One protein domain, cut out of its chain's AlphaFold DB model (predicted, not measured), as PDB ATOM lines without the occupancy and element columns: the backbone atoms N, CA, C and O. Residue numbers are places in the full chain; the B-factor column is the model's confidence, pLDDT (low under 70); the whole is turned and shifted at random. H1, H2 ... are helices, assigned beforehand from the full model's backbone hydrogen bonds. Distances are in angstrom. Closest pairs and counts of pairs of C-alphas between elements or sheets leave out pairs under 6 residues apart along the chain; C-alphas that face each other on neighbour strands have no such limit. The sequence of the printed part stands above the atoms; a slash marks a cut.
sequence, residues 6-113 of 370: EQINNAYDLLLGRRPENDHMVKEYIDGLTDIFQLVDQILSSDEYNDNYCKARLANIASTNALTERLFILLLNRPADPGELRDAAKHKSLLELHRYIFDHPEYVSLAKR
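Overview. This is residues 6 to 113 of the 370 residues of an uncharacterized protein of Porticoccaceae bacterium (UniProt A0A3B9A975). Four short helices, H1, H3, H8 and H6, stand side by side as a loose four-cornered bundle, with H1 and H3 running one way and H6 and H8 the other. Around them, H2 lies beyond H1 and H3, H7 lies beyond H6 and H8, H5 with little H4 lies toward one end of the bundle, and H9 meets the last residues of H6 at the other end. The printed part has 108 residues with nine named helices, H1 to H9 in chain order, and no named strand; the class is all helix. It is compact, with a radius of gyration of the C-alphas of 13.5 A, and only just flat, spanning 39 by 34 by 19 A.

Arrangement. H1, residues 6 to 16, touches H3, residues 36 to 44, at a shallow tilt of 27 degrees, the same way; their closest C-alphas, of Ala 11 and Val 40, are 6.7 A apart. H2, residues 23 to 32, is close to H1 but not clearly touching, with the closest C-alphas, of Ile 8 and Val 26, 7.1 A apart. H4, residues 47 to 50, and H5, residues 52 to 59, are near each other, with C-alphas 49 and 55 closest at 6.9 A. H6, residues 65 to 76, is the hub and touches four helices. It touches H1 at a steep tilt of 38 degrees, opposite ways, with C-alphas 7 and 74 closest at 6.9 A. H6 and H3 only just touch, only at their ends, with 3 pairs of C-alphas within 8 A and C-alphas 36 and 75 closest at 6.4 A. With residues 65 to 69 alone, H6 touches H7, residues 82 to 88, about perpendicular at 88 degrees; C-alphas 65 and 85 are closest at 6.1 A. H8, residues 94 to 103, only just touches H3, with 3 pairs within 8 A and C-alphas 44 and 95 closest at 6.7 A. With residues 75 to 76 alone, H6 touches H9, residues 105 to 113; C-alphas 76 and 111 are closest at 6.3 A. In each helix but H4, which is too short for such a pair, every O i to N i+4 pair is within hydrogen-bond range.

Along the chain. H1 begins at C-alpha 6, (41.377, 39.011, -18.021), and is 14.7 A long. H6, the longest, is 15.5 A and begins at C-alpha 65, (30.845, 24.425, -5.405). H2 measures 13.9 A, H8 13.8 A, H3 12.3 A and H9 12.1 A. H9 ends at C-alpha 113, (30.476, 49.546, -3.911).

Size, cuts and confidence. The C-alphas farthest apart, of His 24 and Gly 83, are 39.4 A apart. The printed part has no cut and no long link. Its mean pLDDT is 79.4, with residues 23 to 34, 59 to 63 and 111 to 113 under 70.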
ATOM      1  N   GLU A   6      41.302  40.208 -18.860       80.75
ATOM      2  CA  GLU A   6      41.377  39.011 -18.021       80.75
ATOM      3  C   GLU A   6      39.997  38.581 -17.511       80.75
ATOM      4  O   GLU A   6      39.648  37.415 -17.631       80.75
ATOM      5  N   GLN A   7      39.172  39.511 -17.023       80.56
ATOM      6  CA  GLN A   7      37.803  39.203 -16.603       80.56
ATOM      7  C   GLN A   7      36.933  38.722 -17.768       80.56
ATOM      8  O   GLN A   7      36.122  37.824 -17.572       80.56
ATOM      9  N   ILE A   8      37.115  39.267 -18.975       83.56
ATOM     10  CA  ILE A   8      36.429  38.800 -20.186       83.56
ATOM     11  C   ILE A   8      36.861  37.380 -20.515       83.56
ATOM     12  O   ILE A   8      36.012  36.516 -20.697       83.56
ATOM     13  N   ASN A   9      38.169  37.119 -20.530       84.25
ATOM     14  CA  ASN A   9      38.690  35.775 -20.754       84.25
ATOM     15  C   ASN A   9      38.173  34.792 -19.699       84.25
ATOM     16  O   ASN A   9      37.776  33.692 -20.057       84.25
ATOM     17  N   ASN A  10      38.128  35.194 -18.429       87.25
ATOM     18  CA  ASN A  10      37.624  34.365 -17.339       87.25
ATOM     19  C   ASN A  10      36.114  34.130 -17.453       87.25
ATOM     20  O   ASN A  10      35.665  33.028 -17.168       87.25
ATOM     21  N   ALA A  11      35.334  35.125 -17.887       88.00
ATOM     22  CA  ALA A  11      33.903  34.973 -18.134       88.00
ATOM     23  C   ALA A  11      33.633  34.020 -19.305       88.00
ATOM     24  O   ALA A  11      32.810  33.120 -19.185       88.00
ATOM     25  N   TYR A  12      34.362  34.174 -20.412       88.06
ATOM     26  CA  TYR A  12      34.280  33.281 -21.567       88.06
ATOM     27  C   TYR A  12      34.729  31.858 -21.227       88.06
ATOM     28  O   TYR A  12      34.049  30.900 -21.573       88.06
ATOM     29  N   ASP A  13      35.825  31.700 -20.491       88.00
ATOM     30  CA  ASP A  13      36.282  30.385 -20.051       88.00
ATOM     31  C   ASP A  13      35.259  29.731 -19.113       88.00
ATOM     32  O   ASP A  13      34.911  28.565 -19.278       88.00
ATOM     33  N   LEU A  14      34.700  30.498 -18.175       87.00
ATOM     34  CA  LEU A  14      33.718  29.994 -17.219       87.00
ATOM     35  C   LEU A  14      32.389  29.604 -17.880       87.00
ATOM     36  O   LEU A  14      31.823  28.568 -17.541       87.00
ATOM     37  N   LEU A  15      31.876  30.434 -18.792       84.94
ATOM     38  CA  LEU A  15      30.527  30.292 -19.353       84.94
ATOM     39  C   LEU A  15      30.510  29.545 -20.690       84.94
ATOM     40  O   LEU A  15      29.522  28.903 -21.028       84.94
ATOM     41  N   LEU A  16      31.597  29.623 -21.455       84.38
ATOM     42  CA  LEU A  16      31.713  29.094 -22.814       84.38
ATOM     43  C   LEU A  16      32.900  28.129 -22.966       84.38
ATOM     44  O   LEU A  16      33.038  27.509 -24.024       84.38
ATOM     45  N   GLY A  17      33.704  27.895 -21.919       83.06
ATOM     46  CA  GLY A  17      34.787  26.900 -21.912       83.06
ATOM     47  C   GLY A  17      35.850  27.147 -22.980       83.06
ATOM     48  O   GLY A  17      36.444  26.201 -23.493       83.06
ATOM     49  N   ARG A  18      36.004  28.404 -23.397       84.44
ATOM     50  CA  ARG A  18      36.910  28.837 -24.461       84.44
ATOM     51  C   ARG A  18      37.288  30.297 -24.253       84.44
ATOM     52  O   ARG A  18      36.710  30.979 -23.417       84.44
ATOM     53  N   ARG A  19      38.239  30.795 -25.040       86.50
ATOM     54  CA  ARG A  19      38.559  32.229 -25.100       86.50
ATOM     55  C   ARG A  19      37.752  32.917 -26.210       86.50
ATOM     56  O   ARG A  19      37.354  32.232 -27.152       86.50
ATOM     57  N   PRO A  20      37.533  34.243 -26.130       82.00
ATOM     58  CA  PRO A  20      36.936  35.008 -27.224       82.00
ATOM     59  C   PRO A  20      37.704  34.785 -28.534       82.00
ATOM     60  O   PRO A  20      38.935  34.751 -28.524       82.00
ATOM     61  N   GLU A  21      36.989  34.651 -29.652       75.06
ATOM     62  CA  GLU A  21      37.582  34.276 -30.948       75.06
ATOM     63  C   GLU A  21      38.528  35.330 -31.515       75.06
ATOM     64  O   GLU A  21      39.486  34.996 -32.209       75.06
ATOM     65  N   ASN A  22      38.269  36.607 -31.235       77.94
ATOM     66  CA  ASN A  22      39.106  37.689 -31.723       77.94
ATOM     67  C   ASN A  22      39.152  38.891 -30.767       77.94
ATOM     68  O   ASN A  22      38.258  39.140 -29.954       77.94
ATOM     69  N   ASP A  23      40.218  39.676 -30.915       69.00
ATOM     70  CA  ASP A  23      40.470  40.891 -30.138       69.00
ATOM     71  C   ASP A  23      39.442  42.000 -30.405       69.00
ATOM     72  O   ASP A  23      39.264  42.884 -29.566       69.00
ATOM     73  N   HIS A  24      38.744  41.949 -31.542       65.06
ATOM     74  CA  HIS A  24      37.675  42.890 -31.865       65.06
ATOM     75  C   HIS A  24      36.468  42.699 -30.940       65.06
ATOM     76  O   HIS A  24      35.991  43.678 -30.376       65.06
ATOM     77  N   MET A  25      36.018  41.462 -30.715       64.06
ATOM     78  CA  MET A  25      34.955  41.140 -29.756       64.06
ATOM     79  C   MET A  25      35.336  41.596 -28.351       64.06
ATOM     80  O   MET A  25      34.567  42.278 -27.685       64.06
ATOM     81  N   VAL A  26      36.560  41.280 -27.912       62.91
ATOM     82  CA  VAL A  26      37.070  41.726 -26.607       62.91
ATOM     83  C   VAL A  26      37.014  43.249 -26.502       62.91
ATOM     84  O   VAL A  26      36.546  43.774 -25.498       62.91
ATOM     85  N   LYS A  27      37.445  43.965 -27.543       57.28
ATOM     86  CA  LYS A  27      37.404  45.429 -27.590       57.28
ATOM     87  C   LYS A  27      35.973  45.968 -27.549       57.28
ATOM     88  O   LYS A  27      35.718  46.910 -26.810       57.28
ATOM     89  N   GLU A  28      35.042  45.350 -28.267       62.38
ATOM     90  CA  GLU A  28      33.621  45.710 -28.262       62.38
ATOM     91  C   GLU A  28      32.985  45.524 -26.875       62.38
ATOM     92  O   GLU A  28      32.275  46.409 -26.402       62.38
ATOM     93  N   TYR A  29      33.321  44.444 -26.163       62.78
ATOM     94  CA  TYR A  29      32.880  44.228 -24.782       62.78
ATOM     95  C   TYR A  29      33.525  45.205 -23.789       62.78
ATOM     96  O   TYR A  29      32.834  45.737 -22.921       62.78
ATOM     97  N   ILE A  30      34.829  45.486 -23.924       55.97
ATOM     98  CA  ILE A  30      35.542  46.475 -23.092       55.97
ATOM     99  C   ILE A  30      34.972  47.886 -23.292       55.97
ATOM    100  O   ILE A  30      34.884  48.651 -22.325       55.97
ATOM    101  N   ASP A  31      34.608  48.235 -24.527       49.09
ATOM    102  CA  ASP A  31      34.131  49.567 -24.899       49.09
ATOM    103  C   ASP A  31      32.614  49.736 -24.676       49.09
ATOM    104  O   ASP A  31      32.158  50.852 -24.416       49.09
ATOM    105  N   GLY A  32      31.831  48.653 -24.761       51.72
ATOM    106  CA  GLY A  32      30.365  48.676 -24.735       51.72
ATOM    107  C   GLY A  32      29.716  48.320 -23.395       51.72
ATOM    108  O   GLY A  32      28.612  48.797 -23.119       51.72
ATOM    109  N   LEU A  33      30.374  47.521 -22.547       61.00
ATOM    110  CA  LEU A  33      29.792  47.049 -21.288       61.00
ATOM    111  C   LEU A  33      30.315  47.826 -20.088       61.00
ATOM    112  O   LEU A  33      31.513  48.035 -19.908       61.00
ATOM    113  N   THR A  34      29.393  48.260 -19.231       57.44
ATOM    114  CA  THR A  34      29.735  49.110 -18.084       57.44
ATOM    115  C   THR A  34      30.183  48.320 -16.856       57.44
ATOM    116  O   THR A  34      30.856  48.902 -15.993       57.44
ATOM    117  N   ASP A  35      29.879  47.019 -16.787       73.56
ATOM    118  CA  ASP A  35      30.349  46.105 -15.744       73.56
ATOM    119  C   ASP A  35      30.382  44.616 -16.152       73.56
ATOM    120  O   ASP A  35      29.889  44.225 -17.208       73.56
ATOM    121  N   ILE A  36      31.024  43.798 -15.307       80.00
ATOM    122  CA  ILE A  36      31.172  42.346 -15.487       80.00
ATOM    123  C   ILE A  36      29.833  41.595 -15.443       80.00
ATOM    124  O   ILE A  36      29.720  40.549 -16.072       80.00
ATOM    125  N   PHE A  37      28.811  42.126 -14.766       80.25
ATOM    126  CA  PHE A  37      27.492  41.492 -14.721       80.25
ATOM    127  C   PHE A  37      26.792  41.617 -16.067       80.25
ATOM    128  O   PHE A  37      26.279  40.631 -16.578       80.25
ATOM    129  N   GLN A  38      26.873  42.789 -16.703       78.19
ATOM    130  CA  GLN A  38      26.343  42.980 -18.054       78.19
ATOM    131  C   GLN A  38      27.035  42.077 -19.081       78.19
ATOM    132  O   GLN A  38      26.384  41.618 -20.017       78.19
ATOM    133  N   LEU A  39      28.338  41.806 -18.912       83.06
ATOM    134  CA  LEU A  39      29.046  40.836 -19.751       83.06
ATOM    135  C   LEU A  39      28.491  39.432 -19.564       83.06
ATOM    136  O   LEU A  39      28.204  38.759 -20.549       83.06
ATOM    137  N   VAL A  40      28.349  38.998 -18.312       83.88
ATOM    138  CA  VAL A  40      27.809  37.675 -18.011       83.88
ATOM    139  C   VAL A  40      26.376  37.554 -18.535       83.88
ATOM    140  O   VAL A  40      26.096  36.598 -19.249       83.88
ATOM    141  N   ASP A  41      25.509  38.544 -18.313       81.62
ATOM    142  CA  ASP A  41      24.151  38.580 -18.875       81.62
ATOM    143  C   ASP A  41      24.143  38.486 -20.402       81.62
ATOM    144  O   ASP A  41      23.346  37.740 -20.975       81.62
ATOM    145  N   GLN A  42      25.030  39.223 -21.076       81.25
ATOM    146  CA  GLN A  42      25.111  39.198 -22.533       81.25
ATOM    147  C   GLN A  42      25.582  37.838 -23.050       81.25
ATOM    148  O   GLN A  42      25.009  37.337 -24.016       81.25
ATOM    149  N   ILE A  43      26.583  37.226 -22.408       83.88
ATOM    150  CA  ILE A  43      27.038  35.876 -22.759       83.88
ATOM    151  C   ILE A  43      25.892  34.886 -22.550       83.88
ATOM    152  O   ILE A  43      25.538  34.183 -23.490       83.88
ATOM    153  N   LEU A  44      25.256  34.885 -21.376       81.56
ATOM    154  CA  LEU A  44      24.142  33.987 -21.042       81.56
ATOM    155  C   LEU A  44      22.920  34.164 -21.965       81.56
ATOM    156  O   LEU A  44      22.135  33.231 -22.135       81.56
ATOM    157  N   SER A  45      22.754  35.346 -22.560       79.25
ATOM    158  CA  SER A  45      21.663  35.660 -23.494       79.25
ATOM    159  C   SER A  45      22.046  35.493 -24.970       79.25
ATOM    160  O   SER A  45      21.198  35.692 -25.835       79.25
ATOM    161  N   SER A  46      23.303  35.165 -25.279       81.25
ATOM    162  CA  SER A  46      23.787  35.030 -26.658       81.25
ATOM    163  C   SER A  46      23.299  33.738 -27.321       81.25
ATOM    164  O   SER A  46      23.050  32.734 -26.646       81.25
ATOM    165  N   ASP A  47      23.213  33.738 -28.655       81.62
ATOM    166  CA  ASP A  47      22.958  32.518 -29.438       81.62
ATOM    167  C   ASP A  47      24.039  31.462 -29.178       81.62
ATOM    168  O   ASP A  47      23.751  30.273 -29.103       81.62
ATOM    169  N   GLU A  48      25.273  31.911 -28.945       82.88
ATOM    170  CA  GLU A  48      26.422  31.063 -28.640       82.88
ATOM    171  C   GLU A  48      26.238  30.257 -27.345       82.88
ATOM    172  O   GLU A  48      26.502  29.057 -27.305       82.88
ATOM    173  N   TYR A  49      25.760  30.899 -26.278       80.94
ATOM    174  CA  TYR A  49      25.430  30.198 -25.037       80.94
ATOM    175  C   TYR A  49      24.193  29.308 -25.204       80.94
ATOM    176  O   TYR A  49      24.079  28.254 -24.573       80.94
ATOM    177  N   ASN A  50      23.260  29.730 -26.060       78.31
ATOM    178  CA  ASN A  50      22.018  29.015 -26.313       78.31
ATOM    179  C   ASN A  50      22.141  27.831 -27.274       78.31
ATOM    180  O   ASN A  50      21.173  27.069 -27.372       78.31
ATOM    181  N   ASP A  51      23.291  27.660 -27.920       85.25
ATOM    182  CA  ASP A  51      23.585  26.532 -28.788       85.25
ATOM    183  C   ASP A  51      23.481  25.192 -28.036       85.25
ATOM    184  O   ASP A  51      23.841  25.069 -26.859       85.25
ATOM    185  N   ASN A  52      22.976  24.166 -28.725       80.56
ATOM    186  CA  ASN A  52      22.718  22.855 -28.128       80.56
ATOM    187  C   ASN A  52      23.997  22.195 -27.594       80.56
ATOM    188  O   ASN A  52      23.930  21.492 -26.586       80.56
ATOM    189  N   TYR A  53      25.156  22.437 -28.216       79.69
ATOM    190  CA  TYR A  53      26.437  21.921 -27.742       79.69
ATOM    191  C   TYR A  53      26.857  22.606 -26.437       79.69
ATOM    192  O   TYR A  53      27.206  21.928 -25.465       79.69
ATOM    193  N   CYS A  54      26.757  23.938 -26.379       78.12
ATOM    194  CA  CYS A  54      27.020  24.704 -25.158       78.12
ATOM    195  C   CYS A  54      26.085  24.271 -24.025       78.12
ATOM    196  O   CYS A  54      26.557  23.925 -22.941       78.12
ATOM    197  N   LYS A  55      24.776  24.195 -24.289       74.31
ATOM    198  CA  LYS A  55      23.773  23.745 -23.315       74.31
ATOM    199  C   LYS A  55      24.013  22.319 -22.841       74.31
ATOM    200  O   LYS A  55      23.970  22.092 -21.639       74.31
ATOM    201  N   ALA A  56      24.302  21.371 -23.733       75.88
ATOM    202  CA  ALA A  56      24.575  19.984 -23.350       75.88
ATOM    203  C   ALA A  56      25.846  19.865 -22.496       75.88
ATOM    204  O   ALA A  56      25.865  19.137 -21.504       75.88
ATOM    205  N   ARG A  57      26.900  20.621 -22.833       76.31
ATOM    206  CA  ARG A  57      28.132  20.654 -22.039       76.31
ATOM    207  C   ARG A  57      27.886  21.258 -20.658       76.31
ATOM    208  O   ARG A  57      28.311  20.677 -19.668       76.31
ATOM    209  N   LEU A  58      27.193  22.394 -20.587       70.69
ATOM    210  CA  LEU A  58      26.899  23.093 -19.333       70.69
ATOM    211  C   LEU A  58      25.853  22.369 -18.477       70.69
ATOM    212  O   LEU A  58      25.932  22.445 -17.261       70.69
ATOM    213  N   ALA A  59      24.923  21.620 -19.074       66.12
ATOM    214  CA  ALA A  59      23.964  20.788 -18.345       66.12
ATOM    215  C   ALA A  59      24.652  19.678 -17.533       66.12
ATOM    216  O   ALA A  59      24.153  19.287 -16.481       66.12
ATOM    217  N   ASN A  60      25.822  19.213 -17.986       61.97
ATOM    218  CA  ASN A  60      26.664  18.269 -17.245       61.97
ATOM    219  C   ASN A  60      27.529  18.949 -16.173       61.97
ATOM    220  O   ASN A  60      28.059  18.280 -15.287       61.97
ATOM    221  N   ILE A  61      27.652  20.275 -16.226       62.38
ATOM    222  CA  ILE A  61      28.248  21.094 -15.175       62.38
ATOM    223  C   ILE A  61      27.090  21.605 -14.314       62.38
ATOM    224  O   ILE A  61      26.729  22.780 -14.353       62.38
ATOM    225  N   ALA A  62      26.480  20.713 -13.527       58.34
ATOM    226  CA  ALA A  62      25.624  21.149 -12.422       58.34
ATOM    227  C   ALA A  62      26.363  22.229 -11.605       58.34
ATOM    228  O   ALA A  62      27.597  22.235 -11.608       58.34
ATOM    229  N   SER A  63      25.647  23.133 -10.921       64.25
ATOM    230  CA  SER A  63      26.232  24.158 -10.036       64.25
ATOM    231  C   SER A  63      27.092  23.504  -8.945       64.25
ATOM    232  O   SER A  63      26.648  23.266  -7.825       64.25
ATOM    233  N   THR A  64      28.324  23.141  -9.290       81.94
ATOM    234  CA  THR A  64      29.305  22.590  -8.366       81.94
ATOM    235  C   THR A  64      29.814  23.728  -7.501       81.94
ATOM    236  O   THR A  64      29.882  24.874  -7.950       81.94
ATOM    237  N   ASN A  65      30.249  23.417  -6.281       85.00
ATOM    238  CA  ASN A  65      30.845  24.425  -5.405       85.00
ATOM    239  C   ASN A  65      32.005  25.161  -6.095       85.00
ATOM    240  O   ASN A  65      32.097  26.377  -5.988       85.00
ATOM    241  N   ALA A  66      32.816  24.456  -6.892       85.69
ATOM    242  CA  ALA A  66      33.910  25.055  -7.655       85.69
ATOM    243  C   ALA A  66      33.424  26.064  -8.712       85.69
ATOM    244  O   ALA A  66      34.020  27.127  -8.881       85.69
ATOM    245  N   LEU A  67      32.337  25.759  -9.426       84.38
ATOM    246  CA  LEU A  67      31.753  26.678 -10.405       84.38
ATOM    247  C   LEU A  67      31.160  27.913  -9.718       84.38
ATOM    248  O   LEU A  67      31.392  29.037 -10.166       84.38
ATOM    249  N   THR A  68      30.454  27.702  -8.606       87.69
ATOM    250  CA  THR A  68      29.913  28.775  -7.771       87.69
ATOM    251  C   THR A  68      31.028  29.681  -7.260       87.69
ATOM    252  O   THR A  68      30.950  30.893  -7.435       87.69
ATOM    253  N   GLU A  69      32.106  29.123  -6.708       89.69
ATOM    254  CA  GLU A  69      33.264  29.897  -6.248       89.69
ATOM    255  C   GLU A  69      33.875  30.730  -7.372       89.69
ATOM    256  O   GLU A  69      34.118  31.922  -7.190       89.69
ATOM    257  N   ARG A  70      34.074  30.141  -8.558       89.12
ATOM    258  CA  ARG A  70      34.596  30.874  -9.720       89.12
ATOM    259  C   ARG A  70      33.672  32.014 -10.141       89.12
ATOM    260  O   ARG A  70      34.169  33.086 -10.484       89.12
ATOM    261  N   LEU A  71      32.354  31.817 -10.092       88.56
ATOM    262  CA  LEU A  71      31.381  32.855 -10.424       88.56
ATOM    263  C   LEU A  71      31.367  33.979  -9.374       88.56
ATOM    264  O   LEU A  71      31.373  35.153  -9.739       88.56
ATOM    265  N   PHE A  72      31.446  33.646  -8.083       90.06
ATOM    266  CA  PHE A  72      31.586  34.625  -7.000       90.06
ATOM    267  C   PHE A  72      32.894  35.420  -7.113       90.06
ATOM    268  O   PHE A  72      32.883  36.646  -6.996       90.06
ATOM    269  N   ILE A  73      34.013  34.769  -7.436       87.25
ATOM    270  CA  ILE A  73      35.292  35.452  -7.673       87.25
ATOM    271  C   ILE A  73      35.181  36.377  -8.887       87.25
ATOM    272  O   ILE A  73      35.595  37.533  -8.822       87.25
ATOM    273  N   LEU A  74      34.573  35.920  -9.980       85.81
ATOM    274  CA  LEU A  74      34.411  36.729 -11.186       85.81
ATOM    275  C   LEU A  74      33.557  37.986 -10.929       85.81
ATOM    276  O   LEU A  74      33.959  39.103 -11.273       85.81
ATOM    277  N   LEU A  75      32.393  37.807 -10.305       84.25
ATOM    278  CA  LEU A  75      31.385  38.854 -10.121       84.25
ATOM    279  C   LEU A  75      31.683  39.758  -8.917       84.25
ATOM    280  O   LEU A  75      31.598  40.988  -9.003       84.25
ATOM    281  N   LEU A  76      32.090  39.168  -7.794       83.31
ATOM    282  CA  LEU A  76      32.243  39.839  -6.499       83.31
ATOM    283  C   LEU A  76      33.705  39.988  -6.054       83.31
ATOM    284  O   LEU A  76      33.965  40.753  -5.127       83.31
ATOM    285  N   ASN A  77      34.664  39.350  -6.740       83.19
ATOM    286  CA  ASN A  77      36.096  39.360  -6.399       83.19
ATOM    287  C   ASN A  77      36.393  38.840  -4.988       83.19
ATOM    288  O   ASN A  77      37.267  39.353  -4.289       83.19
ATOM    289  N   ARG A  78      35.637  37.824  -4.575       89.38
ATOM    290  CA  ARG A  78      35.865  37.036  -3.364       89.38
ATOM    291  C   ARG A  78      35.316  35.621  -3.565       89.38
ATOM    292  O   ARG A  78      34.420  35.457  -4.392       89.38
ATOM    293  N   PRO A  79      35.807  34.620  -2.824       90.62
ATOM    294  CA  PRO A  79      35.161  33.314  -2.793       90.62
ATOM    295  C   PRO A  79      33.750  33.406  -2.187       90.62
ATOM    296  O   PRO A  79      33.437  34.353  -1.451       90.62
ATOM    297  N   ALA A  80      32.918  32.417  -2.513       90.31
ATOM    298  CA  ALA A  80      31.637  32.196  -1.851       90.31
ATOM    299  C   ALA A  80      31.875  31.673  -0.425       90.31
ATOM    300  O   ALA A  80      32.788  30.876  -0.202       90.31
ATOM    301  N   ASP A  81      31.071  32.108   0.538       93.19
ATOM    302  CA  ASP A  81      31.083  31.521   1.877       93.19
ATOM    303  C   ASP A  81      30.260  30.209   1.934       93.19
ATOM    304  O   ASP A  81      29.505  29.893   1.008       93.19
ATOM    305  N   PRO A  82      30.381  29.397   3.005       93.44
ATOM    306  CA  PRO A  82      29.666  28.122   3.093       93.44
ATOM    307  C   PRO A  82      28.133  28.231   3.057       93.44
ATOM    308  O   PRO A  82      27.470  27.266   2.682       93.44
ATOM    309  N   GLY A  83      27.553  29.353   3.491       91.88
ATOM    310  CA  GLY A  83      26.119  29.616   3.379       91.88
ATOM    311  C   GLY A  83      25.715  29.861   1.932       91.88
ATOM    312  O   GLY A  83      24.791  29.221   1.436       91.88
ATOM    313  N   GLU A  84      26.485  30.685   1.234       92.12
ATOM    314  CA  GLU A  84      26.280  31.003  -0.179       92.12
ATOM    315  C   GLU A  84      26.438  29.776  -1.072       92.12
ATOM    316  O   GLU A  84      25.660  29.591  -1.998       92.12
ATOM    317  N   LEU A  85      27.390  28.887  -0.769       90.44
ATOM    318  CA  LEU A  85      27.528  27.603  -1.461       90.44
ATOM    319  C   LEU A  85      26.290  26.715  -1.279       90.44
ATOM    320  O   LEU A  85      25.829  26.089  -2.235       90.44
ATOM    321  N   ARG A  86      25.725  26.677  -0.063       90.38
ATOM    322  CA  ARG A  86      24.488  25.926   0.214       90.38
ATOM    323  C   ARG A  86      23.285  26.510  -0.521       90.38
ATOM    324  O   ARG A  86      22.444  25.745  -0.989       90.38
ATOM    325  N   ASP A  87      23.192  27.831  -0.621       88.69
ATOM    326  CA  ASP A  87      22.112  28.493  -1.352       88.69
ATOM    327  C   ASP A  87      22.285  28.352  -2.867       88.69
ATOM    328  O   ASP A  87      21.338  27.979  -3.558       88.69
ATOM    329  N   ALA A  88      23.508  28.509  -3.374       87.19
ATOM    330  CA  ALA A  88      23.865  28.313  -4.774       87.19
ATOM    331  C   ALA A  88      23.514  26.908  -5.288       87.19
ATOM    332  O   ALA A  88      23.044  26.762  -6.416       87.19
ATOM    333  N   ALA A  89      23.680  25.879  -4.449       87.12
ATOM    334  CA  ALA A  89      23.339  24.495  -4.779       87.12
ATOM    335  C   ALA A  89      21.840  24.277  -5.082       87.12
ATOM    336  O   ALA A  89      21.474  23.258  -5.667       87.12
ATOM    337  N   LYS A  90      20.961  25.224  -4.712       89.00
ATOM    338  CA  LYS A  90      19.522  25.182  -5.032       89.00
ATOM    339  C   LYS A  90      19.227  25.565  -6.488       89.00
ATOM    340  O   LYS A  90      18.129  25.288  -6.969       89.00
ATOM    341  N   HIS A  91      20.180  26.188  -7.182       87.69
ATOM    342  CA  HIS A  91      20.021  26.676  -8.548       87.69
ATOM    343  C   HIS A  91      20.503  25.640  -9.561       87.69
ATOM    344  O   HIS A  91      21.651  25.188  -9.529       87.69
ATOM    345  N   LYS A  92      19.620  25.279 -10.494       83.38
ATOM    346  CA  LYS A  92      19.819  24.168 -11.437       83.38
ATOM    347  C   LYS A  92      20.633  24.558 -12.664       83.38
ATOM    348  O   LYS A  92      21.010  23.691 -13.446       83.38
ATOM    349  N   SER A  93      20.886  25.850 -12.853       82.19
ATOM    350  CA  SER A  93      21.661  26.361 -13.977       82.19
ATOM    351  C   SER A  93      22.517  27.560 -13.585       82.19
ATOM    352  O   SER A  93      22.197  28.297 -12.651       82.19
ATOM    353  N   LEU A  94      23.564  27.804 -14.374       80.06
ATOM    354  CA  LEU A  94      24.378  29.018 -14.291       80.06
ATOM    355  C   LEU A  94      23.552  30.299 -14.453       80.06
ATOM    356  O   LEU A  94      23.872  31.301 -13.825       80.06
ATOM    357  N   LEU A  95      22.486  30.270 -15.259       80.75
ATOM    358  CA  LEU A  95      21.595  31.418 -15.429       80.75
ATOM    359  C   LEU A  95      20.790  31.699 -14.156       80.75
ATOM    360  O   LEU A  95      20.678  32.850 -13.745       80.75
ATOM    361  N   GLU A  96      20.248  30.661 -13.517       83.75
ATOM    362  CA  GLU A  96      19.555  30.804 -12.232       83.75
ATOM    363  C   GLU A  96      20.504  31.275 -11.129       83.75
ATOM    364  O   GLU A  96      20.138  32.155 -10.355       83.75
ATOM    365  N   LEU A  97      21.730  30.743 -11.091       85.38
ATOM    366  CA  LEU A  97      22.751  31.165 -10.137       85.38
ATOM    367  C   LEU A  97      23.203  32.611 -10.389       85.38
ATOM    368  O   LEU A  97      23.338  33.384  -9.444       85.38
ATOM    369  N   HIS A  98      23.396  33.003 -11.653       84.62
ATOM    370  CA  HIS A  98      23.702  34.386 -12.014       84.62
ATOM    371  C   HIS A  98      22.589  35.327 -11.562       84.62
ATOM    372  O   HIS A  98      22.882  36.325 -10.915       84.62
ATOM    373  N   ARG A  99      21.322  34.989 -11.839       84.25
ATOM    374  CA  ARG A  99      20.165  35.776 -11.391       84.25
ATOM    375  C   ARG A  99      20.086  35.861  -9.878       84.25
ATOM    376  O   ARG A  99      19.888  36.946  -9.359       84.25
ATOM    377  N   TYR A 100      20.325  34.761  -9.167       87.75
ATOM    378  CA  TYR A 100      20.424  34.794  -7.710       87.75
ATOM    379  C   TYR A 100      21.476  35.803  -7.249       87.75
ATOM    380  O   TYR A 100      21.162  36.671  -6.445       87.75
ATOM    381  N   ILE A 101      22.691  35.760  -7.806       85.12
ATOM    382  CA  ILE A 101      23.750  36.700  -7.421       85.12
ATOM    383  C   ILE A 101      23.391  38.143  -7.820       85.12
ATOM    384  O   ILE A 101      23.638  39.080  -7.063       85.12
ATOM    385  N   PHE A 102      22.818  38.334  -9.009       81.88
ATOM    386  CA  PHE A 102      22.514  39.643  -9.581       81.88
ATOM    387  C   PHE A 102      21.311  40.323  -8.927       81.88
ATOM    388  O   PHE A 102      21.317  41.539  -8.775       81.88
ATOM    389  N   ASP A 103      20.299  39.565  -8.518       81.62
ATOM    390  CA  ASP A 103      19.078  40.098  -7.916       81.62
ATOM    391  C   ASP A 103      19.189  40.200  -6.387       81.62
ATOM    392  O   ASP A 103      18.393  40.901  -5.755       81.62
ATOM    393  N   HIS A 104      20.187  39.554  -5.765       84.00
ATOM    394  CA  HIS A 104      20.377  39.635  -4.319       84.00
ATOM    395  C   HIS A 104      20.804  41.057  -3.900       84.00
ATOM    396  O   HIS A 104      21.890  41.522  -4.280       84.00
ATOM    397  N   PRO A 105      20.020  41.761  -3.059       79.12
ATOM    398  CA  PRO A 105      20.270  43.165  -2.725       79.12
ATOM    399  C   PRO A 105      21.667  43.435  -2.149       79.12
ATOM    400  O   PRO A 105      22.278  44.472  -2.426       79.12
ATOM    401  N   GLU A 106      22.195  42.491  -1.368       83.19
ATOM    402  CA  GLU A 106      23.521  42.592  -0.760       83.19
ATOM    403  C   GLU A 106      24.648  42.538  -1.802       83.19
ATOM    404  O   GLU A 106      25.575  43.351  -1.768       83.19
ATOM    405  N   TYR A 107      24.549  41.642  -2.783       83.50
ATOM    406  CA  TYR A 107      25.570  41.485  -3.819       83.50
ATOM    407  C   TYR A 107      25.529  42.630  -4.822       83.50
ATOM    408  O   TYR A 107      26.581  43.148  -5.202       83.50
ATOM    409  N   VAL A 108      24.332  43.121  -5.152       70.81
ATOM    410  CA  VAL A 108      24.156  44.369  -5.909       70.81
ATOM    411  C   VAL A 108      24.834  45.533  -5.193       70.81
ATOM    412  O   VAL A 108      25.511  46.348  -5.827       70.81
ATOM    413  N   SER A 109      24.678  45.627  -3.869       72.88
ATOM    414  CA  SER A 109      25.336  46.651  -3.057       72.88
ATOM    415  C   SER A 109      26.861  46.516  -3.098       72.88
ATOM    416  O   SER A 109      27.554  47.505  -3.347       72.88
ATOM    417  N   LEU A 110      27.405  45.301  -2.961       71.94
ATOM    418  CA  LEU A 110      28.845  45.034  -3.062       71.94
ATOM    419  C   LEU A 110      29.408  45.363  -4.455       71.94
ATOM    420  O   LEU A 110      30.446  46.022  -4.563       71.94
ATOM    421  N   ALA A 111      28.706  44.990  -5.523       66.44
ATOM    422  CA  ALA A 111      29.069  45.317  -6.899       66.44
ATOM    423  C   ALA A 111      29.067  46.834  -7.151       66.44
ATOM    424  O   ALA A 111      30.039  47.395  -7.674       66.44
ATOM    425  N   LYS A 112      28.016  47.537  -6.709       65.69
ATOM    426  CA  LYS A 112      27.937  49.008  -6.761       65.69
ATOM    427  C   LYS A 112      29.052  49.655  -5.940       65.69
ATOM    428  O   LYS A 112      29.665  50.620  -6.403       65.69
ATOM    429  N   ARG A 113      29.371  49.100  -4.767       63.50
ATOM    430  CA  ARG A 113      30.476  49.546  -3.911       63.50
ATOM    431  C   ARG A 113      31.825  49.372  -4.604       63.50
ATOM    432  O   ARG A 113      32.634  50.282  -4.505       63.50
TER     433      ARG A 113